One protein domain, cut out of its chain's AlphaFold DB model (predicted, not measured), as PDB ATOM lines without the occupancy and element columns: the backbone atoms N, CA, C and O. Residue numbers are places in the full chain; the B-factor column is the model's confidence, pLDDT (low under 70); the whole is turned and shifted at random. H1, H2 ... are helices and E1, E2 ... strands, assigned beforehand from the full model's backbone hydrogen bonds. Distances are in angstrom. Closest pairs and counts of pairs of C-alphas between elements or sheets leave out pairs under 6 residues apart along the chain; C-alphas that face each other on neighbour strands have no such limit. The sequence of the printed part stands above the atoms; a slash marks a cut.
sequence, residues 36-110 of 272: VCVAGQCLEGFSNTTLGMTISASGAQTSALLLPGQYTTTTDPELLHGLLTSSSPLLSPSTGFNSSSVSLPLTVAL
ATOM      1  N   VAL A  36      21.880  29.498 255.826       91.06
ATOM      2  CA  VAL A  36      20.973  29.941 254.758       91.06
ATOM      3  C   VAL A  36      20.425  31.313 255.115       91.06
ATOM      4  O   VAL A  36      19.798  31.487 256.156       91.06
ATOM      5  N   CYS A  37      20.644  32.288 254.246       89.75
ATOM      6  CA  CYS A  37      20.244  33.669 254.440       89.75
ATOM      7  C   CYS A  37      19.131  34.052 253.473       89.75
ATOM      8  O   CYS A  37      19.268  33.893 252.262       89.75
ATOM      9  N   VAL A  38      18.066  34.652 253.992       88.62
ATOM     10  CA  VAL A  38      17.129  35.475 253.211       88.62
ATOM     11  C   VAL A  38      17.416  36.947 253.506       88.62
ATOM     12  O   VAL A  38      18.169  37.266 254.427       88.62
ATOM     13  N   ALA A  39      16.830  37.863 252.740       79.25
ATOM     14  CA  ALA A  39      16.947  39.287 253.036       79.25
ATOM     15  C   ALA A  39      16.458  39.583 254.472       79.25
ATOM     16  O   ALA A  39      15.270  39.461 254.765       79.25
ATOM     17  N   GLY A  40      17.390  39.946 255.360       77.12
ATOM     18  CA  GLY A  40      17.122  40.352 256.745       77.12
ATOM     19  C   GLY A  40      17.226  39.266 257.822       77.12
ATOM     20  O   GLY A  40      17.015  39.586 258.985       77.12
ATOM     21  N   GLN A  41      17.527  38.007 257.482       85.69
ATOM     22  CA  GLN A  41      17.810  36.969 258.488       85.69
ATOM     23  C   GLN A  41      18.644  35.823 257.899       85.69
ATOM     24  O   GLN A  41      18.459  35.442 256.741       85.69
ATOM     25  N   CYS A  42      19.505  35.214 258.717       87.38
ATOM     26  CA  CYS A  42      20.148  33.940 258.396       87.38
ATOM     27  C   CYS A  42      19.797  32.885 259.436       87.38
ATOM     28  O   CYS A  42      19.689  33.173 260.625       87.38
ATOM     29  N   LEU A  43      19.635  31.656 258.962       88.06
ATOM     30  CA  LEU A  43      19.344  30.482 259.762       88.06
ATOM     31  C   LEU A  43      20.496  29.494 259.607       88.06
ATOM     32  O   LEU A  43      20.887  29.153 258.491       88.06
ATOM     33  N   GLU A  44      21.026  29.029 260.730       85.88
ATOM     34  CA  GLU A  44      21.998  27.944 260.771       85.88
ATOM     35  C   GLU A  44      21.269  26.612 260.912       85.88
ATOM     36  O   GLU A  44      20.418  26.441 261.786       85.88
ATOM     37  N   GLY A  45      21.588  25.655 260.047       82.19
ATOM     38  CA  GLY A  45      20.987  24.333 260.124       82.19
ATOM     39  C   GLY A  45      21.484  23.397 259.038       82.19
ATOM     40  O   GLY A  45      22.535  23.605 258.440       82.19
ATOM     41  N   PHE A  46      20.717  22.344 258.782       81.50
ATOM     42  CA  PHE A  46      20.981  21.425 257.682       81.50
ATOM     43  C   PHE A  46      19.975  21.696 256.570       81.50
ATOM     44  O   PHE A  46      18.792  21.393 256.711       81.50
ATOM     45  N   SER A  47      20.448  22.282 255.472       83.81
ATOM     46  CA  SER A  47      19.649  22.475 254.266       83.81
ATOM     47  C   SER A  47      20.347  21.865 253.059       83.81
ATOM     48  O   SER A  47      21.546  22.059 252.865       83.81
ATOM     49  N   ASN A  48      19.568  21.156 252.239       87.88
ATOM     50  CA  ASN A  48      20.002  20.575 250.966       87.88
ATOM     51  C   ASN A  48      19.644  21.463 249.765       87.88
ATOM     52  O   ASN A  48      19.784  21.022 248.623       87.88
ATOM     53  N   THR A  49      19.123  22.669 250.008       89.88
ATOM     54  CA  THR A  49      18.725  23.580 248.935       89.88
ATOM     55  C   THR A  49      19.952  24.136 248.218       89.88
ATOM     56  O   THR A  49      20.960  24.463 248.843       89.88
ATOM     57  N   THR A  50      19.869  24.229 246.897       91.81
ATOM     58  CA  THR A  50      20.904  24.795 246.025       91.81
ATOM     59  C   THR A  50      20.393  26.039 245.292       91.81
ATOM     60  O   THR A  50      21.039  26.527 244.367       91.81
ATOM     61  N   LEU A  51      19.238  26.582 245.693       93.06
ATOM     62  CA  LEU A  51      18.647  27.799 245.137       93.06
ATOM     63  C   LEU A  51      19.417  29.048 245.589       93.06
ATOM     64  O   LEU A  51      19.597  29.259 246.784       93.06
ATOM     65  N   GLY A  52      19.790  29.910 244.641       91.94
ATOM     66  CA  GLY A  52      20.411  31.201 244.928       91.94
ATOM     67  C   GLY A  52      21.911  31.219 244.661       91.94
ATOM     68  O   GLY A  52      22.363  30.839 243.582       91.94
ATOM     69  N   MET A  53      22.687  31.719 245.617       91.19
ATOM     70  CA  MET A  53      24.132  31.865 245.455       91.19
ATOM     71  C   MET A  53      24.881  31.704 246.770       91.19
ATOM     72  O   MET A  53      24.421  32.159 247.811       91.19
ATOM     73  N   THR A  54      26.071  31.118 246.728       91.94
ATOM     74  CA  THR A  54      26.913  30.989 247.920       91.94
ATOM     75  C   THR A  54      27.887  32.156 247.997       91.94
ATOM     76  O   THR A  54      28.589  32.444 247.028       91.94
ATOM     77  N   ILE A  55      27.959  32.812 249.153       90.31
ATOM     78  CA  ILE A  55      28.970  33.817 249.472       90.31
ATOM     79  C   ILE A  55      29.974  33.252 250.476       90.31
ATOM     80  O   ILE A  55      29.632  32.571 251.443       90.31
ATOM     81  N   SER A  56      31.241  33.548 250.231       89.69
ATOM     82  CA  SER A  56      32.358  33.226 251.113       89.69
ATOM     83  C   SER A  56      33.345  34.387 251.106       89.69
ATOM     84  O   SER A  56      33.315  35.220 250.206       89.69
ATOM     85  N   ALA A  57      34.212  34.471 252.106       87.38
ATOM     86  CA  ALA A  57      35.236  35.505 252.169       87.38
ATOM     87  C   ALA A  57      36.547  34.921 252.692       87.38
ATOM     88  O   ALA A  57      36.545  34.009 253.522       87.38
ATOM     89  N   SER A  58      37.679  35.457 252.233       80.56
ATOM     90  CA  SER A  58      38.991  35.050 252.743       80.56
ATOM     91  C   SER A  58      39.098  35.373 254.237       80.56
ATOM     92  O   SER A  58      39.090  36.543 254.614       80.56
ATOM     93  N   GLY A  59      39.197  34.341 255.078       71.50
ATOM     94  CA  GLY A  59      39.264  34.472 256.540       71.50
ATOM     95  C   GLY A  59      37.945  34.211 257.277       71.50
ATOM     96  O   GLY A  59      37.958  34.149 258.504       71.50
ATOM     97  N   ALA A  60      36.831  34.006 256.567       77.94
ATOM     98  CA  ALA A  60      35.586  33.549 257.180       77.94
ATOM     99  C   ALA A  60      35.627  32.031 257.430       77.94
ATOM    100  O   ALA A  60      36.075  31.265 256.578       77.94
ATOM    101  N   GLN A  61      35.151  31.593 258.600       72.06
ATOM    102  CA  GLN A  61      35.067  30.164 258.946       72.06
ATOM    103  C   GLN A  61      33.866  29.469 258.294       72.06
ATOM    104  O   GLN A  61      33.845  28.245 258.183       72.06
ATOM    105  N   THR A  62      32.870  30.245 257.863       83.25
ATOM    106  CA  THR A  62      31.608  29.756 257.310       83.25
ATOM    107  C   THR A  62      31.245  30.503 256.029       83.25
ATOM    108  O   THR A  62      31.456  31.708 255.894       83.25
ATOM    109  N   SER A  63      30.706  29.758 255.066       88.88
ATOM    110  CA  SER A  63      30.055  30.286 253.866       88.88
ATOM    111  C   SER A  63      28.546  30.343 254.079       88.88
ATOM    112  O   SER A  63      27.991  29.471 254.752       88.88
ATOM    113  N   ALA A  64      27.879  31.305 253.450       90.31
ATOM    114  CA  ALA A  64      26.428  31.438 253.516       90.31
ATOM    115  C   ALA A  64      25.784  31.236 252.140       90.31
ATOM    116  O   ALA A  64      26.292  31.729 251.135       90.31
ATOM    117  N   LEU A  65      24.654  30.532 252.095       92.50
ATOM    118  CA  LEU A  65      23.790  30.441 250.924       92.50
ATOM    119  C   LEU A  65      22.764  31.574 250.975       92.50
ATOM    120  O   LEU A  65      21.938  31.628 251.881       92.50
ATOM    121  N   LEU A  66      22.808  32.472 250.001       91.81
ATOM    122  CA  LEU A  66      21.867  33.571 249.832       91.81
ATOM    123  C   LEU A  66      20.715  33.108 248.944       91.81
ATOM    124  O   LEU A  66      20.924  32.772 247.777       91.81
ATOM    125  N   LEU A  67      19.505  33.100 249.493       92.31
ATOM    126  CA  LEU A  67      18.279  32.882 248.732       92.31
ATOM    127  C   LEU A  67      17.909  34.138 247.917       92.31
ATOM    128  O   LEU A  67      18.471  35.211 248.132       92.31
ATOM    129  N   PRO A  68      16.971  34.047 246.959       90.88
ATOM    130  CA  PRO A  68      16.537  35.217 246.207       90.88
ATOM    131  C   PRO A  68      16.047  36.357 247.115       90.88
ATOM    132  O   PRO A  68      15.246  36.142 248.026       90.88
ATOM    133  N   GLY A  69      16.521  37.577 246.862       87.00
ATOM    134  CA  GLY A  69      16.251  38.748 247.691       87.00
ATOM    135  C   GLY A  69      17.220  39.902 247.432       87.00
ATOM    136  O   GLY A  69      18.153  39.788 246.639       87.00
ATOM    137  N   GLN A  70      16.997  41.032 248.106       87.25
ATOM    138  CA  GLN A  70      17.929  42.160 248.096       87.25
ATOM    139  C   GLN A  70      18.679  42.258 249.420       87.25
ATOM    140  O   GLN A  70      18.071  42.303 250.488       87.25
ATOM    141  N   TYR A  71      19.999  42.337 249.322       86.75
ATOM    142  CA  TYR A  71      20.930  42.381 250.436       86.75
ATOM    143  C   TYR A  71      21.656  43.722 250.428       86.75
ATOM    144  O   TYR A  71      22.355  44.079 249.481       86.75
ATOM    145  N   THR A  72      21.477  44.495 251.488       84.19
ATOM    146  CA  THR A  72      22.083  45.816 251.668       84.19
ATOM    147  C   THR A  72      23.205  45.769 252.708       84.19
ATOM    148  O   THR A  72      23.386  44.777 253.417       84.19
ATOM    149  N   THR A  73      23.940  46.871 252.859       72.12
ATOM    150  CA  THR A  73      24.919  47.052 253.948       72.12
ATOM    151  C   THR A  73      24.298  46.987 255.345       72.12
ATOM    152  O   THR A  73      25.018  46.772 256.311       72.12
ATOM    153  N   THR A  74      22.979  47.149 255.475       71.12
ATOM    154  CA  THR A  74      22.251  47.073 256.751       71.12
ATOM    155  C   THR A  74      21.602  45.707 256.973       71.12
ATOM    156  O   THR A  74      20.703  45.597 257.803       71.12
ATOM    157  N   THR A  75      21.979  44.685 256.198       70.38
ATOM    158  CA  THR A  75      21.395  43.350 256.357       70.38
ATOM    159  C   THR A  75      21.942  42.700 257.625       70.38
ATOM    160  O   THR A  75      23.109  42.320 257.674       70.38
ATOM    161  N   ASP A  76      21.088  42.586 258.635       65.44
ATOM    162  CA  ASP A  76      21.266  41.720 259.803       65.44
ATOM    163  C   ASP A  76      21.021  40.264 259.352       65.44
ATOM    164  O   ASP A  76      20.093  40.050 258.557       65.44
ATOM    165  N   PRO A  77      21.826  39.251 259.745       75.88
ATOM    166  CA  PRO A  77      22.784  39.174 260.859       75.88
ATOM    167  C   PRO A  77      24.234  39.621 260.578       75.88
ATOM    168  O   PRO A  77      24.707  39.573 259.442       75.88
ATOM    169  N   GLU A  78      24.977  39.952 261.648       80.00
ATOM    170  CA  GLU A  78      26.400  40.378 261.657       80.00
ATOM    171  C   GLU A  78      27.328  39.471 260.824       80.00
ATOM    172  O   GLU A  78      28.225  39.953 260.131       80.00
ATOM    173  N   LEU A  79      27.069  38.159 260.819       81.75
ATOM    174  CA  LEU A  79      27.810  37.188 260.011       81.75
ATOM    175  C   LEU A  79      27.704  37.479 258.508       81.75
ATOM    176  O   LEU A  79      28.709  37.464 257.796       81.75
ATOM    177  N   LEU A  80      26.499  37.777 258.019       85.50
ATOM    178  CA  LEU A  80      26.281  38.107 256.615       85.50
ATOM    179  C   LEU A  80      26.856  39.482 256.278       85.50
ATOM    180  O   LEU A  80      27.446  39.649 255.211       85.50
ATOM    181  N   HIS A  81      26.737  40.442 257.197       84.94
ATOM    182  CA  HIS A  81      27.367  41.747 257.044       84.94
ATOM    183  C   HIS A  81      28.881  41.604 256.829       84.94
ATOM    184  O   HIS A  81      29.394  42.097 255.828       84.94
ATOM    185  N   GLY A  82      29.575  40.843 257.682       84.12
ATOM    186  CA  GLY A  82      31.016  40.607 257.557       84.12
ATOM    187  C   GLY A  82      31.425  39.933 256.241       84.12
ATOM    188  O   GLY A  82      32.479  40.255 255.689       84.12
ATOM    189  N   LEU A  83      30.586  39.044 255.700       86.81
ATOM    190  CA  LEU A  83      30.801  38.438 254.381       86.81
ATOM    191  C   LEU A  83      30.601  39.449 253.242       86.81
ATOM    192  O   LEU A  83      31.408  39.477 252.317       86.81
ATOM    193  N   LEU A  84      29.568  40.294 253.310       84.62
ATOM    194  CA  LEU A  84      29.250  41.293 252.282       84.62
ATOM    195  C   LEU A  84      30.220  42.484 252.273       84.62
ATOM    196  O   LEU A  84      30.469  43.049 251.209       84.62
ATOM    197  N   THR A  85      30.761  42.876 253.430       84.50
ATOM    198  CA  THR A  85      31.711  43.995 253.569       84.50
ATOM    199  C   THR A  85      33.174  43.559 253.576       84.50
ATOM    200  O   THR A  85      34.057  44.397 253.764       84.50
ATOM    201  N   SER A  86      33.456  42.264 253.413       84.06
ATOM    202  CA  SER A  86      34.829  41.770 253.306       84.06
ATOM    203  C   SER A  86      35.551  42.420 252.120       84.06
ATOM    204  O   SER A  86      34.936  42.788 251.123       84.06
ATOM    205  N   SER A  87      36.876  42.533 252.197       78.81
ATOM    206  CA  SER A  87      37.703  43.038 251.096       78.81
ATOM    207  C   SER A  87      37.795  42.073 249.907       78.81
ATOM    208  O   SER A  87      38.176  42.496 248.819       78.81
ATOM    209  N   SER A  88      37.460  40.791 250.109       80.31
ATOM    210  CA  SER A  88      37.581  39.735 249.093       80.31
ATOM    211  C   SER A  88      36.402  38.747 249.141       80.31
ATOM    212  O   SER A  88      36.613  37.557 249.402       80.31
ATOM    213  N   PRO A  89      35.152  39.202 248.941       85.75
ATOM    214  CA  PRO A  89      34.012  38.309 248.924       85.75
ATOM    215  C   PRO A  89      33.987  37.538 247.602       85.75
ATOM    216  O   PRO A  89      34.066  38.113 246.514       85.75
ATOM    217  N   LEU A  90      33.873  36.221 247.696       88.38
ATOM    218  CA  LEU A  90      33.724  35.320 246.567       88.38
ATOM    219  C   LEU A  90      32.270  34.862 246.480       88.38
ATOM    220  O   LEU A  90      31.741  34.254 247.414       88.38
ATOM    221  N   LEU A  91      31.654  35.142 245.335       89.81
ATOM    222  CA  LEU A  91      30.310  34.701 244.993       89.81
ATOM    223  C   LEU A  91      30.389  33.491 244.064       89.81
ATOM    224  O   LEU A  91      31.062  33.531 243.037       89.81
ATOM    225  N   SER A  92      29.668  32.435 244.419       91.25
ATOM    226  CA  SER A  92      29.480  31.244 243.597       91.25
ATOM    227  C   SER A  92      27.984  31.092 243.309       91.25
ATOM    228  O   SER A  92      27.275  30.493 244.124       91.25
ATOM    229  N   PRO A  93      27.473  31.673 242.209       91.69
ATOM    230  CA  PRO A  93      26.064  31.565 241.857       91.69
ATOM    231  C   PRO A  93      25.695  30.134 241.456       91.69
ATOM    232  O   PRO A  93      26.475  29.437 240.802       91.69
ATOM    233  N   SER A  94      24.493  29.699 241.834       92.12
ATOM    234  CA  SER A  94      23.917  28.450 241.339       92.12
ATOM    235  C   SER A  94      23.418  28.602 239.900       92.12
ATOM    236  O   SER A  94      23.301  29.707 239.372       92.12
ATOM    237  N   THR A  95      23.081  27.483 239.254       91.88
ATOM    238  CA  THR A  95      22.551  27.468 237.885       91.88
ATOM    239  C   THR A  95      21.365  28.433 237.727       91.88
ATOM    240  O   THR A  95      20.388  28.339 238.469       91.88
ATOM    241  N   GLY A  96      21.443  29.342 236.749       88.69
ATOM    242  CA  GLY A  96      20.412  30.351 236.482       88.69
ATOM    243  C   GLY A  96      20.506  31.614 237.342       88.69
ATOM    244  O   GLY A  96      19.663  32.492 237.208       88.69
ATOM    245  N   PHE A  97      21.511  31.734 238.210       90.75
ATOM    246  CA  PHE A  97      21.848  32.976 238.903       90.75
ATOM    247  C   PHE A  97      23.111  33.571 238.286       90.75
ATOM    248  O   PHE A  97      24.025  32.852 237.885       90.75
ATOM    249  N   ASN A  98      23.178  34.896 238.232       83.69
ATOM    250  CA  ASN A  98      24.320  35.610 237.682       83.69
ATOM    251  C   ASN A  98      24.826  36.634 238.688       83.69
ATOM    252  O   ASN A  98      24.053  37.402 239.258       83.69
ATOM    253  N   SER A  99      26.135  36.642 238.902       69.94
ATOM    254  CA  SER A  99      26.807  37.710 239.626       69.94
ATOM    255  C   SER A  99      28.296  37.683 239.307       69.94
ATOM    256  O   SER A  99      28.970  36.691 239.586       69.94
ATOM    257  N   SER A 100      28.822  38.773 238.756       62.12
ATOM    258  CA  SER A 100      30.261  38.918 238.488       62.12
ATOM    259  C   SER A 100      31.004  39.691 239.586       62.12
ATOM    260  O   SER A 100      32.229  39.658 239.632       62.12
ATOM    261  N   SER A 101      30.288  40.384 240.480       68.62
ATOM    262  CA  SER A 101      30.876  41.175 241.568       68.62
ATOM    263  C   SER A 101      29.859  41.482 242.669       68.62
ATOM    264  O   SER A 101      28.678  41.674 242.379       68.62
ATOM    265  N   VAL A 102      30.320  41.604 243.917       74.00
ATOM    266  CA  VAL A 102      29.506  42.116 245.031       74.00
ATOM    267  C   VAL A 102      29.426  43.639 244.921       74.00
ATOM    268  O   VAL A 102      30.335  44.346 245.345       74.00
ATOM    269  N   SER A 103      28.346  44.159 244.342       80.88
ATOM    270  CA  SER A 103      27.972  45.573 244.460       80.88
ATOM    271  C   SER A 103      26.746  45.679 245.356       80.88
ATOM    272  O   SER A 103      25.736  45.043 245.067       80.88
ATOM    273  N   LEU A 104      26.824  46.462 246.432       81.94
ATOM    274  CA  LEU A 104      25.688  46.681 247.328       81.94
ATOM    275  C   LEU A 104      24.816  47.844 246.807       81.94
ATOM    276  O   LEU A 104      25.376  48.884 246.454       81.94
ATOM    277  N   PRO A 105      23.473  47.713 246.770       85.44
ATOM    278  CA  PRO A 105      22.685  46.552 247.196       85.44
ATOM    279  C   PRO A 105      22.838  45.350 246.247       85.44
ATOM    280  O   PRO A 105      22.651  45.463 245.038       85.44
ATOM    281  N   LEU A 106      23.172  44.188 246.816       85.94
ATOM    282  CA  LEU A 106      23.325  42.936 246.087       85.94
ATOM    283  C   LEU A 106      21.938  42.329 245.893       85.94
ATOM    284  O   LEU A 106      21.283  41.934 246.856       85.94
ATOM    285  N   THR A 107      21.490  42.252 244.647       86.88
ATOM    286  CA  THR A 107      20.237  41.576 244.302       86.88
ATOM    287  C   THR A 107      20.535  40.152 243.865       86.88
ATOM    288  O   THR A 107      21.215  39.937 242.865       86.88
ATOM    289  N   VAL A 108      19.999  39.185 244.602       88.50
ATOM    290  CA  VAL A 108      20.010  37.770 244.239       88.50
ATOM    291  C   VAL A 108      18.674  37.465 243.588       88.50
ATOM    292  O   VAL A 108      17.633  37.486 244.239       88.50
ATOM    293  N   ALA A 109      18.686  37.205 242.291       88.94
ATOM    294  CA  ALA A 109      17.492  36.853 241.541       88.94
ATOM    295  C   ALA A 109      17.850  35.839 240.458       88.94
ATOM    296  O   ALA A 109      18.966  35.845 239.936       88.94
ATOM    297  N   LEU A 110      16.892  34.971 240.140       89.56
ATOM    298  CA  LEU A 110      17.022  34.053 239.018       89.56
ATOM    299  C   LEU A 110      16.966  34.860 237.715       89.56
ATOM    300  O   LEU A 110      16.073  35.698 237.546       89.56
TER     301      LEU A 110
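What this domain is: This is residues 36 to 110 of the 272 residues of the protein "Tnfr ngfr cysteine-rich region family protein" of Lentinula edodes (UniProt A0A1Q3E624). A strongly twisted sheet of five strands, E2 E1 E4 E3 E6, makes a wall, with the short helix H1 beside its strands and a small two-strand sheet, E5 and E7, by the ends of E1, E4 and E3. A long loop with no named element, residues 94 to 105, links E6 of the large sheet to E7 of the small one. The printed part has 75 residues, with one named helix and seven named strands in the chain order E1 E2 E3 E4 E5 H1 E6 E7; the large sheet is mixed and the small one antiparallel. The class is mixed, helices and strands, though under half of the residues are in named elements. The whole is compact and rounded, with a radius of gyration of the C-alphas of 11.0 A and spans of 27 by 26 by 21 A.

How they stand to each other: Begin at the inner strand E4, residues 64 to 66, whose antiparallel neighbour is E3, residues 53 to 57; they form a hairpin, with N 66 and O 53 at 2.7 A. Beside E3 look for the edge strand E6, residues 89 to 93, antiparallel, with N 90 and O 56 at 2.8 A. E1, residues 36 to 38, is parallel to E4, with N 37 and O 65 at 2.8 A. E1 and the other edge strand E2, residues 41 to 45, form an antiparallel hairpin, with N 43 and O 36 at 2.8 A. From edge to edge the strands' lines turn by 106 degrees. H1, residues 78 to 84, is on this sheet at the sheet's level, with a height over the sheet of 2.2 A; its closest C-alphas to E3 are those of Leu 83 and Ala 57, 5.8 A apart. In H1 every O i to N i+4 pair is within hydrogen-bond range. Look next at E5, residues 69 to 71, and E7, residues 106 to 108, which are antiparallel, with N 71 and O 106 at 2.8 A. The closest C-alphas of E4 and E7, those of Leu 66 and Val 108, are 7.2 A apart; E7 and H1 are apart.

Where its parts are: Find C-alpha 36 at (20.973, 29.941, 254.758), where E1 begins. E3 runs 13.5 A, E2 13.1 A and E6 12.6 A; E1 runs 6.9 A, E5 6.5 A, E7 6.4 A and E4 6.2 A. H1 runs 9.8 A from C-alpha 78 at (26.400, 40.378, 261.657). E7 ends at C-alpha 108, at (20.010, 37.770, 244.239).

The domain as a whole: The two C-alphas farthest apart, those of Asn 48 and Ser 87, are 28.6 A apart. The printed part has no cut, and the link from E6 to E7, 12 residues, is long. Mean pLDDT of the printed part is 84.4; residue 76 and residues 99 to 101 are under 70.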